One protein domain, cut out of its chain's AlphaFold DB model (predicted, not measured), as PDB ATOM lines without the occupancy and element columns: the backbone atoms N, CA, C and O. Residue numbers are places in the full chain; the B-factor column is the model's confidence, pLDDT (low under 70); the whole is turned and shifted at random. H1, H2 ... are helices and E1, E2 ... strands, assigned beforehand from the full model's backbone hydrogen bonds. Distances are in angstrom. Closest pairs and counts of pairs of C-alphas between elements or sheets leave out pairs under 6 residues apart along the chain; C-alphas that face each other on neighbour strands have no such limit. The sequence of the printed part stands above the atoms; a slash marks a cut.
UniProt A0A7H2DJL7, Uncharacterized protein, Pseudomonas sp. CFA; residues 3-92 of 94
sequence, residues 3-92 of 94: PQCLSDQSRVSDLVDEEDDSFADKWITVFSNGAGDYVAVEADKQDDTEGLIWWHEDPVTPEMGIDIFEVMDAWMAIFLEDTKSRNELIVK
ATOM      1  N   PRO A   3     -48.040  -2.379 119.330       92.62
ATOM      2  CA  PRO A   3     -48.480  -2.306 117.945       92.62
ATOM      3  C   PRO A   3     -47.615  -3.191 117.045       92.62
ATOM      4  O   PRO A   3     -46.419  -3.364 117.293       92.62
ATOM      5  N   GLN A   4     -48.215  -3.717 115.982       92.06
ATOM      6  CA  GLN A   4     -47.486  -4.445 114.949       92.06
ATOM      7  C   GLN A   4     -46.631  -3.494 114.106       92.06
ATOM      8  O   GLN A   4     -47.054  -2.389 113.750       92.06
ATOM      9  N   CYS A   5     -45.419  -3.932 113.764       88.94
ATOM     10  CA  CYS A   5     -44.609  -3.256 112.759       88.94
ATOM     11  C   CYS A   5     -45.301  -3.373 111.398       88.94
ATOM     12  O   CYS A   5     -45.778  -4.442 111.035       88.94
ATOM     13  N   LEU A   6     -45.292  -2.304 110.596       84.25
ATOM     14  CA  LEU A   6     -45.890  -2.335 109.254       84.25
ATOM     15  C   LEU A   6     -45.261  -3.401 108.340       84.25
ATOM     16  O   LEU A   6     -45.938  -3.931 107.468       84.25
ATOM     17  N   SER A   7     -43.975  -3.709 108.526       88.00
ATOM     18  CA  SER A   7     -43.281  -4.770 107.782       88.00
ATOM     19  C   SER A   7     -43.662  -6.180 108.221       88.00
ATOM     20  O   SER A   7     -43.427  -7.118 107.466       88.00
ATOM     21  N   ASP A   8     -44.228  -6.312 109.420       83.69
ATOM     22  CA  ASP A   8     -44.453  -7.586 110.100       83.69
ATOM     23  C   ASP A   8     -45.956  -7.824 110.326       83.69
ATOM     24  O   ASP A   8     -46.334  -8.655 111.147       83.69
ATOM     25  N   GLN A   9     -46.823  -7.081 109.623       85.25
ATOM     26  CA  GLN A   9     -48.267  -7.291 109.688       85.25
ATOM     27  C   GLN A   9     -48.601  -8.725 109.284       85.25
ATOM     28  O   GLN A   9     -48.305  -9.152 108.167       85.25
ATOM     29  N   SER A  10     -49.254  -9.438 110.195       92.81
ATOM     30  CA  SER A  10     -49.759 -10.787 109.979       92.81
ATOM     31  C   SER A  10     -51.276 -10.788 109.861       92.81
ATOM     32  O   SER A  10     -51.966  -9.856 110.295       92.81
ATOM     33  N   ARG A  11     -51.807 -11.855 109.272       95.75
ATOM     34  CA  ARG A  11     -53.226 -12.175 109.373       95.75
ATOM     35  C   ARG A  11     -53.457 -13.043 110.594       95.75
ATOM     36  O   ARG A  11     -52.549 -13.711 111.078       95.75
ATOM     37  N   VAL A  12     -54.686 -13.036 111.088       96.62
ATOM     38  CA  VAL A  12     -55.076 -13.956 112.155       96.62
ATOM     39  C   VAL A  12     -55.044 -15.402 111.659       96.62
ATOM     40  O   VAL A  12     -54.670 -16.269 112.437       96.62
ATOM     41  N   SER A  13     -55.336 -15.674 110.379       96.62
ATOM     42  CA  SER A  13     -55.206 -17.032 109.824       96.62
ATOM     43  C   SER A  13     -53.787 -17.598 109.942       96.62
ATOM     44  O   SER A  13     -53.635 -18.772 110.246       96.62
ATOM     45  N   ASP A  14     -52.747 -16.756 109.877       94.88
ATOM     46  CA  ASP A  14     -51.355 -17.182 110.107       94.88
ATOM     47  C   ASP A  14     -51.089 -17.667 111.554       94.88
ATOM     48  O   ASP A  14     -50.021 -18.214 111.835       94.88
ATOM     49  N   LEU A  15     -52.016 -17.408 112.486       94.69
ATOM     50  CA  LEU A  15     -51.913 -17.690 113.923       94.69
ATOM     51  C   LEU A  15     -52.882 -18.784 114.400       94.69
ATOM     52  O   LEU A  15     -52.856 -19.144 115.578       94.69
ATOM     53  N   VAL A  16     -53.765 -19.266 113.524       94.69
ATOM     54  CA  VAL A  16     -54.752 -20.302 113.838       94.69
ATOM     55  C   VAL A  16     -54.129 -21.671 113.565       94.69
ATOM     56  O   VAL A  16     -53.693 -21.949 112.454       94.69
ATOM     57  N   ASP A  17     -54.109 -22.540 114.576       90.62
ATOM     58  CA  ASP A  17     -53.583 -23.911 114.456       90.62
ATOM     59  C   ASP A  17     -54.631 -24.923 113.930       90.62
ATOM     60  O   ASP A  17     -54.329 -26.105 113.745       90.62
ATOM     61  N   GLU A  18     -55.874 -24.481 113.715       87.44
ATOM     62  CA  GLU A  18     -56.974 -25.305 113.202       87.44
ATOM     63  C   GLU A  18     -56.800 -25.640 111.711       87.44
ATOM     64  O   GLU A  18     -56.198 -24.886 110.952       87.44
ATOM     65  N   GLU A  19     -57.374 -26.763 111.260       87.00
ATOM     66  CA  GLU A  19     -57.301 -27.161 109.841       87.00
ATOM     67  C   GLU A  19     -58.033 -26.188 108.896       87.00
ATOM     68  O   GLU A  19     -57.692 -26.120 107.714       87.00
ATOM     69  N   ASP A  20     -59.048 -25.475 109.396       92.31
ATOM     70  CA  ASP A  20     -59.785 -24.442 108.661       92.31
ATOM     71  C   ASP A  20     -59.615 -23.086 109.351       92.31
ATOM     72  O   ASP A  20     -60.210 -22.817 110.393       92.31
ATOM     73  N   ASP A  21     -58.807 -22.230 108.736       94.44
ATOM     74  CA  ASP A  21     -58.463 -20.871 109.155       94.44
ATOM     75  C   ASP A  21     -59.121 -19.795 108.270       94.44
ATOM     76  O   ASP A  21     -58.959 -18.592 108.495       94.44
ATOM     77  N   SER A  22     -59.926 -20.207 107.284       94.56
ATOM     78  CA  SER A  22     -60.465 -19.325 106.240       94.56
ATOM     79  C   SER A  22     -61.372 -18.213 106.777       94.56
ATOM     80  O   SER A  22     -61.525 -17.155 106.158       94.56
ATOM     81  N   PHE A  23     -61.956 -18.416 107.960       92.62
ATOM     82  CA  PHE A  23     -62.762 -17.413 108.652       92.62
ATOM     83  C   PHE A  23     -61.937 -16.185 109.083       92.62
ATOM     84  O   PHE A  23     -62.485 -15.086 109.181       92.62
ATOM     85  N   ALA A  24     -60.631 -16.363 109.304       95.19
ATOM     86  CA  ALA A  24     -59.713 -15.362 109.835       95.19
ATOM     87  C   ALA A  24     -58.851 -14.677 108.760       95.19
ATOM     88  O   ALA A  24     -58.115 -13.733 109.059       95.19
ATOM     89  N   ASP A  25     -58.974 -15.084 107.494       95.19
ATOM     90  CA  ASP A  25     -58.146 -14.592 106.387       95.19
ATOM     91  C   ASP A  25     -58.204 -13.082 106.182       95.19
ATOM     92  O   ASP A  25     -57.277 -12.481 105.639       95.19
ATOM     93  N   LYS A  26     -59.305 -12.449 106.573       94.88
ATOM     94  CA  LYS A  26     -59.506 -11.010 106.378       94.88
ATOM     95  C   LYS A  26     -59.094 -10.173 107.576       94.88
ATOM     96  O   LYS A  26     -59.194  -8.951 107.498       94.88
ATOM     97  N   TRP A  27     -58.668 -10.794 108.669       95.56
ATOM     98  CA  TRP A  27     -58.360 -10.091 109.906       95.56
ATOM     99  C   TRP A  27     -56.864  -9.820 109.979       95.56
ATOM    100  O   TRP A  27     -56.056 -10.739 110.069       95.56
ATOM    101  N   ILE A  28     -56.497  -8.546 109.907       95.25
ATOM    102  CA  ILE A  28     -55.115  -8.071 109.950       95.25
ATOM    103  C   ILE A  28     -54.800  -7.677 111.388       95.25
ATOM    104  O   ILE A  28     -55.506  -6.851 111.968       95.25
ATOM    105  N   THR A  29     -53.740  -8.237 111.962       95.50
ATOM    106  CA  THR A  29     -53.327  -7.918 113.330       95.50
ATOM    107  C   THR A  29     -52.770  -6.493 113.411       95.50
ATOM    108  O   THR A  29     -52.015  -6.037 112.549       95.50
ATOM    109  N   VAL A  30     -53.151  -5.754 114.457       94.44
ATOM    110  CA  VAL A  30     -52.698  -4.365 114.668       94.44
ATOM    111  C   VAL A  30     -52.017  -4.161 116.013       94.44
ATOM    112  O   VAL A  30     -51.078  -3.370 116.103       94.44
ATOM    113  N   PHE A  31     -52.426  -4.892 117.050       95.06
ATOM    114  CA  PHE A  31     -51.854  -4.758 118.386       95.06
ATOM    115  C   PHE A  31     -51.863  -6.099 119.114       95.06
ATOM    116  O   PHE A  31     -52.895  -6.748 119.192       95.06
ATOM    117  N   SER A  32     -50.722  -6.507 119.668       95.19
ATOM    118  CA  SER A  32     -50.604  -7.724 120.475       95.19
ATOM    119  C   SER A  32     -50.732  -7.394 121.956       95.19
ATOM    120  O   SER A  32     -50.035  -6.492 122.436       95.19
ATOM    121  N   ASN A  33     -51.498  -8.178 122.717       94.31
ATOM    122  CA  ASN A  33     -51.474  -8.088 124.180       94.31
ATOM    123  C   ASN A  33     -50.182  -8.674 124.793       94.31
ATOM    124  O   ASN A  33     -49.890  -8.456 125.964       94.31
ATOM    125  N   GLY A  34     -49.351  -9.366 124.005       92.75
ATOM    126  CA  GLY A  34     -48.116 -10.016 124.455       92.75
ATOM    127  C   GLY A  34     -48.285 -11.380 125.126       92.75
ATOM    128  O   GLY A  34     -47.271 -11.968 125.489       92.75
ATOM    129  N   ALA A  35     -49.514 -11.870 125.276       93.12
ATOM    130  CA  ALA A  35     -49.853 -13.191 125.802       93.12
ATOM    131  C   ALA A  35     -50.428 -14.143 124.735       93.12
ATOM    132  O   ALA A  35     -50.627 -15.312 125.028       93.12
ATOM    133  N   GLY A  36     -50.646 -13.659 123.508       94.12
ATOM    134  CA  GLY A  36     -51.140 -14.460 122.382       94.12
ATOM    135  C   GLY A  36     -52.352 -13.842 121.690       94.12
ATOM    136  O   GLY A  36     -52.574 -14.125 120.521       94.12
ATOM    137  N   ASP A  37     -53.066 -12.937 122.363       96.06
ATOM    138  CA  ASP A  37     -54.260 -12.295 121.811       96.06
ATOM    139  C   ASP A  37     -53.916 -11.015 121.057       96.06
ATOM    140  O   ASP A  37     -52.918 -10.325 121.332       96.06
ATOM    141  N   TYR A  38     -54.785 -10.675 120.112       96.94
ATOM    142  CA  TYR A  38     -54.578  -9.548 119.219       96.94
ATOM    143  C   TYR A  38     -55.832  -8.702 119.082       96.94
ATOM    144  O   TYR A  38     -56.940  -9.215 118.971       96.94
ATOM    145  N   VAL A  39     -55.638  -7.389 118.994       96.75
ATOM    146  CA  VAL A  39     -56.585  -6.533 118.283       96.75
ATOM    147  C   VAL A  39     -56.290  -6.660 116.794       96.75
ATOM    148  O   VAL A  39     -55.124  -6.595 116.378       96.75
ATOM    149  N   ALA A  40     -57.341  -6.824 116.000       95.88
ATOM    150  CA  ALA A  40     -57.276  -6.932 114.553       95.88
ATOM    151  C   ALA A  40     -58.339  -6.060 113.869       95.88
ATOM    152  O   ALA A  40     -59.322  -5.638 114.482       95.88
ATOM    153  N   VAL A  41     -58.127  -5.796 112.583       94.50
ATOM    154  CA  VAL A  41     -59.053  -5.065 111.707       94.50
ATOM    155  C   VAL A  41     -59.435  -5.918 110.511       94.50
ATOM    156  O   VAL A  41     -58.642  -6.729 110.034       94.50
ATOM    157  N   GLU A  42     -60.645  -5.734 110.001       93.25
ATOM    158  CA  GLU A  42     -61.115  -6.447 108.817       93.25
ATOM    159  C   GLU A  42     -60.724  -5.681 107.543       93.25
ATOM    160  O   GLU A  42     -61.135  -4.540 107.352       93.25
ATOM    161  N   ALA A  43     -59.948  -6.310 106.653       88.62
ATOM    162  CA  ALA A  43     -59.329  -5.660 105.489       88.62
ATOM    163  C   ALA A  43     -60.318  -4.964 104.527       88.62
ATOM    164  O   ALA A  43     -59.949  -4.007 103.848       88.62
ATOM    165  N   ASP A  44     -61.561  -5.451 104.465       85.31
ATOM    166  CA  ASP A  44     -62.592  -4.969 103.539       85.31
ATOM    167  C   ASP A  44     -63.592  -3.990 104.188       85.31
ATOM    168  O   ASP A  44     -64.505  -3.506 103.509       85.31
ATOM    169  N   LYS A  45     -63.458  -3.689 105.488       84.12
ATOM    170  CA  LYS A  45     -64.313  -2.714 106.180       84.12
ATOM    171  C   LYS A  45     -63.670  -1.330 106.191       84.12
ATOM    172  O   LYS A  45     -62.483  -1.179 106.450       84.12
ATOM    173  N   GLN A  46     -64.491  -0.317 105.925       72.19
ATOM    174  CA  GLN A  46     -64.129   1.099 106.037       72.19
ATOM    175  C   GLN A  46     -64.866   1.715 107.225       72.19
ATOM    176  O   GLN A  46     -65.748   2.552 107.048       72.19
ATOM    177  N   ASP A  47     -64.542   1.236 108.421       74.00
ATOM    178  CA  ASP A  47     -64.868   1.926 109.664       74.00
ATOM    179  C   ASP A  47     -63.552   2.378 110.303       74.00
ATOM    180  O   ASP A  47     -62.577   1.624 110.327       74.00
ATOM    181  N   ASP A  48     -63.505   3.628 110.757       69.69
ATOM    182  CA  ASP A  48     -62.271   4.264 111.220       69.69
ATOM    183  C   ASP A  48     -61.861   3.810 112.635       69.69
ATOM    184  O   ASP A  48     -60.746   4.108 113.080       69.69
ATOM    185  N   THR A  49     -62.750   3.126 113.363       70.31
ATOM    186  CA  THR A  49     -62.562   2.788 114.785       70.31
ATOM    187  C   THR A  49     -62.976   1.372 115.171       70.31
ATOM    188  O   THR A  49     -62.475   0.871 116.180       70.31
ATOM    189  N   GLU A  50     -63.841   0.719 114.393       87.88
ATOM    190  CA  GLU A  50     -64.269  -0.651 114.678       87.88
ATOM    191  C   GLU A  50     -63.189  -1.682 114.328       87.88
ATOM    192  O   GLU A  50     -62.686  -1.761 113.205       87.88
ATOM    193  N   GLY A  51     -62.878  -2.534 115.301       94.62
ATOM    194  CA  GLY A  51     -62.029  -3.703 115.122       94.62
ATOM    195  C   GLY A  51     -62.652  -4.961 115.711       94.62
ATOM    196  O   GLY A  51     -63.862  -5.053 115.950       94.62
ATOM    197  N   LEU A  52     -61.792  -5.935 115.974       96.56
ATOM    198  CA  LEU A  52     -62.121  -7.110 116.765       96.56
ATOM    199  C   LEU A  52     -60.982  -7.470 117.714       96.56
ATOM    200  O   LEU A  52     -59.818  -7.160 117.445       96.56
ATOM    201  N   ILE A  53     -61.318  -8.159 118.799       97.62
ATOM    202  CA  ILE A  53     -60.344  -8.885 119.606       97.62
ATOM    203  C   ILE A  53     -60.376 -10.344 119.173       97.62
ATOM    204  O   ILE A  53     -61.418 -10.997 119.233       97.62
ATOM    205  N   TRP A  54     -59.229 -10.848 118.734       97.50
ATOM    206  CA  TRP A  54     -59.018 -12.264 118.495       97.50
ATOM    207  C   TRP A  54     -58.335 -12.896 119.706       97.50
ATOM    208  O   TRP A  54     -57.280 -12.424 120.145       97.50
ATOM    209  N   TRP A  55     -58.949 -13.961 120.219       97.00
ATOM    210  CA  TRP A  55     -58.500 -14.702 121.390       97.00
ATOM    211  C   TRP A  55     -57.780 -15.970 120.952       97.00
ATOM    212  O   TRP A  55     -58.362 -16.793 120.246       97.00
ATOM    213  N   HIS A  56     -56.546 -16.168 121.410       95.38
ATOM    214  CA  HIS A  56     -55.798 -17.391 121.113       95.38
ATOM    215  C   HIS A  56     -56.502 -18.643 121.664       95.38
ATOM    216  O   HIS A  56     -56.500 -19.691 121.030       95.38
ATOM    217  N   GLU A  57     -57.137 -18.520 122.832       94.38
ATOM    218  CA  GLU A  57     -57.813 -19.628 123.520       94.38
ATOM    219  C   GLU A  57     -59.206 -19.958 122.946       94.38
ATOM    220  O   GLU A  57     -59.741 -21.032 123.218       94.38
ATOM    221  N   ASP A  58     -59.806 -19.052 122.165       95.50
ATOM    222  CA  ASP A  58     -61.086 -19.278 121.469       95.50
ATOM    223  C   ASP A  58     -61.056 -18.639 120.064       95.50
ATOM    224  O   ASP A  58     -61.721 -17.625 119.813       95.50
ATOM    225  N   PRO A  59     -60.260 -19.202 119.128       93.56
ATOM    226  CA  PRO A  59     -59.950 -18.546 117.857       93.56
ATOM    227  C   PRO A  59     -61.163 -18.279 116.967       93.56
ATOM    228  O   PRO A  59     -61.140 -17.352 116.158       93.56
ATOM    229  N   VAL A  60     -62.210 -19.097 117.098       94.31
ATOM    230  CA  VAL A  60     -63.418 -19.063 116.258       94.31
ATOM    231  C   VAL A  60     -64.484 -18.097 116.779       94.31
ATOM    232  O   VAL A  60     -65.452 -17.819 116.067       94.31
ATOM    233  N   THR A  61     -64.307 -17.561 117.990       94.94
ATOM    234  CA  THR A  61     -65.284 -16.690 118.655       94.94
ATOM    235  C   THR A  61     -64.655 -15.341 119.038       94.94
ATOM    236  O   THR A  61     -64.548 -15.014 120.223       94.94
ATOM    237  N   PRO A  62     -64.223 -14.520 118.061       95.62
ATOM    238  CA  PRO A  62     -63.670 -13.202 118.359       95.62
ATOM    239  C   PRO A  62     -64.736 -12.249 118.914       95.62
ATOM    240  O   PRO A  62     -65.933 -12.366 118.632       95.62
ATOM    241  N   GLU A  63     -64.285 -11.231 119.641       96.69
ATOM    242  CA  GLU A  63     -65.138 -10.121 120.059       96.69
ATOM    243  C   GLU A  63     -65.150  -9.041 118.973       96.69
ATOM    244  O   GLU A  63     -64.156  -8.352 118.758       96.69
ATOM    245  N   MET A  64     -66.265  -8.912 118.255       93.94
ATOM    246  CA  MET A  64     -66.402  -8.014 117.101       93.94
ATOM    247  C   MET A  64     -66.961  -6.641 117.499       93.94
ATOM    248  O   MET A  64     -67.784  -6.548 118.406       93.94
ATOM    249  N   GLY A  65     -66.616  -5.596 116.739       93.25
ATOM    250  CA  GLY A  65     -67.213  -4.260 116.892       93.25
ATOM    251  C   GLY A  65     -66.680  -3.491 118.101       93.25
ATOM    252  O   GLY A  65     -67.396  -2.684 118.689       93.25
ATOM    253  N   ILE A  66     -65.441  -3.775 118.495       94.56
ATOM    254  CA  ILE A  66     -64.751  -3.097 119.597       94.56
ATOM    255  C   ILE A  66     -64.144  -1.772 119.123       94.56
ATOM    256  O   ILE A  66     -63.700  -1.675 117.976       94.56
ATOM    257  N   ASP A  67     -64.058  -0.781 120.014       93.81
ATOM    258  CA  ASP A  67     -63.217   0.400 119.790       93.81
ATOM    259  C   ASP A  67     -61.751   0.020 120.039       93.81
ATOM    260  O   ASP A  67     -61.337  -0.294 121.160       93.81
ATOM    261  N   ILE A  68     -60.957   0.043 118.967       93.06
ATOM    262  CA  ILE A  68     -59.543  -0.350 118.983       93.06
ATOM    263  C   ILE A  68     -58.753   0.433 120.036       93.06
ATOM    264  O   ILE A  68     -57.900  -0.129 120.724       93.06
ATOM    265  N   PHE A  69     -59.020   1.730 120.176       92.25
ATOM    266  CA  PHE A  69     -58.255   2.596 121.063       92.25
ATOM    267  C   PHE A  69     -58.642   2.404 122.524       92.25
ATOM    268  O   PHE A  69     -57.754   2.432 123.373       92.25
ATOM    269  N   GLU A  70     -59.921   2.162 122.818       93.06
ATOM    270  CA  GLU A  70     -60.350   1.825 124.180       93.06
ATOM    271  C   GLU A  70     -59.719   0.510 124.652       93.06
ATOM    272  O   GLU A  70     -59.215   0.432 125.775       93.06
ATOM    273  N   VAL A  71     -59.669  -0.506 123.783       95.00
ATOM    274  CA  VAL A  71     -59.033  -1.792 124.104       95.00
ATOM    275  C   VAL A  71     -57.523  -1.640 124.288       95.00
ATOM    276  O   VAL A  71     -56.965  -2.164 125.252       95.00
ATOM    277  N   MET A  72     -56.855  -0.884 123.412       93.31
ATOM    278  CA  MET A  72     -55.427  -0.587 123.557       93.31
ATOM    279  C   MET A  72     -55.129   0.139 124.872       93.31
ATOM    280  O   MET A  72     -54.203  -0.258 125.582       93.31
ATOM    281  N   ASP A  73     -55.908   1.168 125.218       92.44
ATOM    282  CA  ASP A  73     -55.759   1.907 126.475       92.44
ATOM    283  C   ASP A  73     -55.961   0.979 127.685       92.44
ATOM    284  O   ASP A  73     -55.152   0.998 128.615       92.44
ATOM    285  N   ALA A  74     -56.982   0.113 127.652       92.62
ATOM    286  CA  ALA A  74     -57.253  -0.849 128.717       92.62
ATOM    287  C   ALA A  74     -56.109  -1.860 128.898       92.62
ATOM    288  O   ALA A  74     -55.655  -2.085 130.020       92.62
ATOM    289  N   TRP A  75     -55.606  -2.453 127.812       93.44
ATOM    290  CA  TRP A  75     -54.495  -3.403 127.874       93.44
ATOM    291  C   TRP A  75     -53.199  -2.745 128.337       93.44
ATOM    292  O   TRP A  75     -52.517  -3.292 129.201       93.44
ATOM    293  N   MET A  76     -52.867  -1.557 127.829       91.00
ATOM    294  CA  MET A  76     -51.680  -0.829 128.276       91.00
ATOM    295  C   MET A  76     -51.760  -0.474 129.765       91.00
ATOM    296  O   MET A  76     -50.776  -0.675 130.475       91.00
ATOM    297  N   ALA A  77     -52.925  -0.037 130.253       90.31
ATOM    298  CA  ALA A  77     -53.123   0.339 131.654       90.31
ATOM    299  C   ALA A  77     -52.947  -0.825 132.646       90.31
ATOM    300  O   ALA A  77     -52.650  -0.590 133.816       90.31
ATOM    301  N   ILE A  78     -53.112  -2.078 132.204       88.38
ATOM    302  CA  ILE A  78     -52.872  -3.258 133.050       88.38
ATOM    303  C   ILE A  78     -51.373  -3.458 133.316       88.38
ATOM    304  O   ILE A  78     -50.997  -3.865 134.415       88.38
ATOM    305  N   PHE A  79     -50.516  -3.203 132.323       81.12
ATOM    306  CA  PHE A  79     -49.098  -3.586 132.375       81.12
ATOM    307  C   PHE A  79     -48.128  -2.418 132.543       81.12
ATOM    308  O   PHE A  79     -46.975  -2.638 132.915       81.12
ATOM    309  N   LEU A  80     -48.554  -1.195 132.245       83.31
ATOM    310  CA  LEU A  80     -47.700  -0.019 132.272       83.31
ATOM    311  C   LEU A  80     -48.185   0.942 133.362       83.31
ATOM    312  O   LEU A  80     -49.273   1.507 133.286       83.31
ATOM    313  N   GLU A  81     -47.356   1.140 134.383       83.12
ATOM    314  CA  GLU A  81     -47.613   2.138 135.423       83.12
ATOM    315  C   GLU A  81     -47.573   3.559 134.828       83.12
ATOM    316  O   GLU A  81     -46.796   3.848 133.916       83.12
ATOM    317  N   ASP A  82     -48.421   4.452 135.347       83.62
ATOM    318  CA  ASP A  82     -48.528   5.862 134.937       83.62
ATOM    319  C   ASP A  82     -48.842   6.111 133.443       83.62
ATOM    320  O   ASP A  82     -48.608   7.213 132.924       83.62
ATOM    321  N   THR A  83     -49.409   5.131 132.725       85.56
ATOM    322  CA  THR A  83     -49.921   5.372 131.367       85.56
ATOM    323  C   THR A  83     -51.049   6.383 131.359       85.56
ATOM    324  O   THR A  83     -51.944   6.354 132.200       85.56
ATOM    325  N   LYS A  84     -51.025   7.249 130.348       84.88
ATOM    326  CA  LYS A  84     -52.097   8.199 130.056       84.88
ATOM    327  C   LYS A  84     -52.911   7.654 128.903       84.88
ATOM    328  O   LYS A  84     -52.322   7.261 127.896       84.88
ATOM    329  N   SER A  85     -54.231   7.679 129.045       86.06
ATOM    330  CA  SER A  85     -55.132   7.319 127.951       86.06
ATOM    331  C   SER A  85     -54.918   8.224 126.737       86.06
ATOM    332  O   SER A  85     -54.464   9.373 126.850       86.06
ATOM    333  N   ARG A  86     -55.306   7.742 125.556       85.25
ATOM    334  CA  ARG A  86     -55.285   8.550 124.332       85.25
ATOM    335  C   ARG A  86     -56.062   9.856 124.514       85.25
ATOM    336  O   ARG A  86     -55.586  10.922 124.115       85.25
ATOM    337  N   ASN A  87     -57.225   9.790 125.155       86.31
ATOM    338  CA  ASN A  87     -58.092  10.946 125.377       86.31
ATOM    339  C   ASN A  87     -57.426  12.017 126.258       86.31
ATOM    340  O   ASN A  87     -57.472  13.200 125.916       86.31
ATOM    341  N   GLU A  88     -56.726  11.628 127.329       85.56
ATOM    342  CA  GLU A  88     -55.957  12.566 128.166       85.56
ATOM    343  C   GLU A  88     -54.863  13.316 127.397       85.56
ATOM    344  O   GLU A  88     -54.492  14.437 127.765       85.56
ATOM    345  N   LEU A  89     -54.303  12.689 126.360       84.88
ATOM    346  CA  LEU A  89     -53.274  13.290 125.522       84.88
ATOM    347  C   LEU A  89     -53.885  14.205 124.460       84.88
ATOM    348  O   LEU A  89     -53.396  15.319 124.287       84.88
ATOM    349  N   ILE A  90     -54.966  13.785 123.795       84.38
ATOM    350  CA  ILE A  90     -55.630  14.573 122.739       84.38
ATOM    351  C   ILE A  90     -56.176  15.900 123.281       84.38
ATOM    352  O   ILE A  90     -56.011  16.936 122.632       84.38
ATOM    353  N   VAL A  91     -56.745  15.900 124.492       76.94
ATOM    354  CA  VAL A  91     -57.278  17.111 125.150       76.94
ATOM    355  C   VAL A  91     -56.197  18.178 125.386       76.94
ATOM    356  O   VAL A  91     -56.519  19.351 125.502       76.94
ATOM    357  N   LYS A  92     -54.905  17.818 125.415       67.25
ATOM    358  CA  LYS A  92     -53.802  18.787 125.583       67.25
ATOM    359  C   LYS A  92     -53.381  19.491 124.296       67.25
ATOM    360  O   LYS A  92     -52.571  20.414 124.360       67.25
TER     361      LYS A  92
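AT A GLANCE: This is residues 3 to 92 of the 94 residues of an uncharacterized protein of Pseudomonas sp. CFA (UniProt A0A7H2DJL7). A strongly twisted antiparallel meander, neighbouring strands E1 E2 E3 E4 in order, has H1 over one face and H2 beyond. The printed part has 90 residues, under half in named elements; the class is mixed. The whole is compact, radius of gyration of the C-alphas 13.8 A, spanning 47 by 28 by 26 A.

HOW THE PARTS SIT: Hairpins include E1, residues 27 to 32, with E2, 38 to 42, N 39 and O 31 within hydrogen-bond range, 2.8 A; and E2 with E3, 50 to 54, N 40 and O 52, 2.9 A. H1, 68 to 79, is on the sheet, height 10.6 A. H2, 86 to 92, is close but not clearly touching H1, C-alphas 73 and 86 being closest, 7.0 A. H1 has 7 of 8 O i to N i+4 pairs within range, H2 2 of 3.

IN THESE COORDINATES: E1 begins at C-alpha 27, (-58.360, -10.091, 109.906); E4 is residues 63 to 67; H1 measures 17.3 A; H2 ends at C-alpha 92, (-53.802, 18.787, 125.583).

THE WHOLE: The printed part has no cut; residues 48 and 92 have pLDDT under 70.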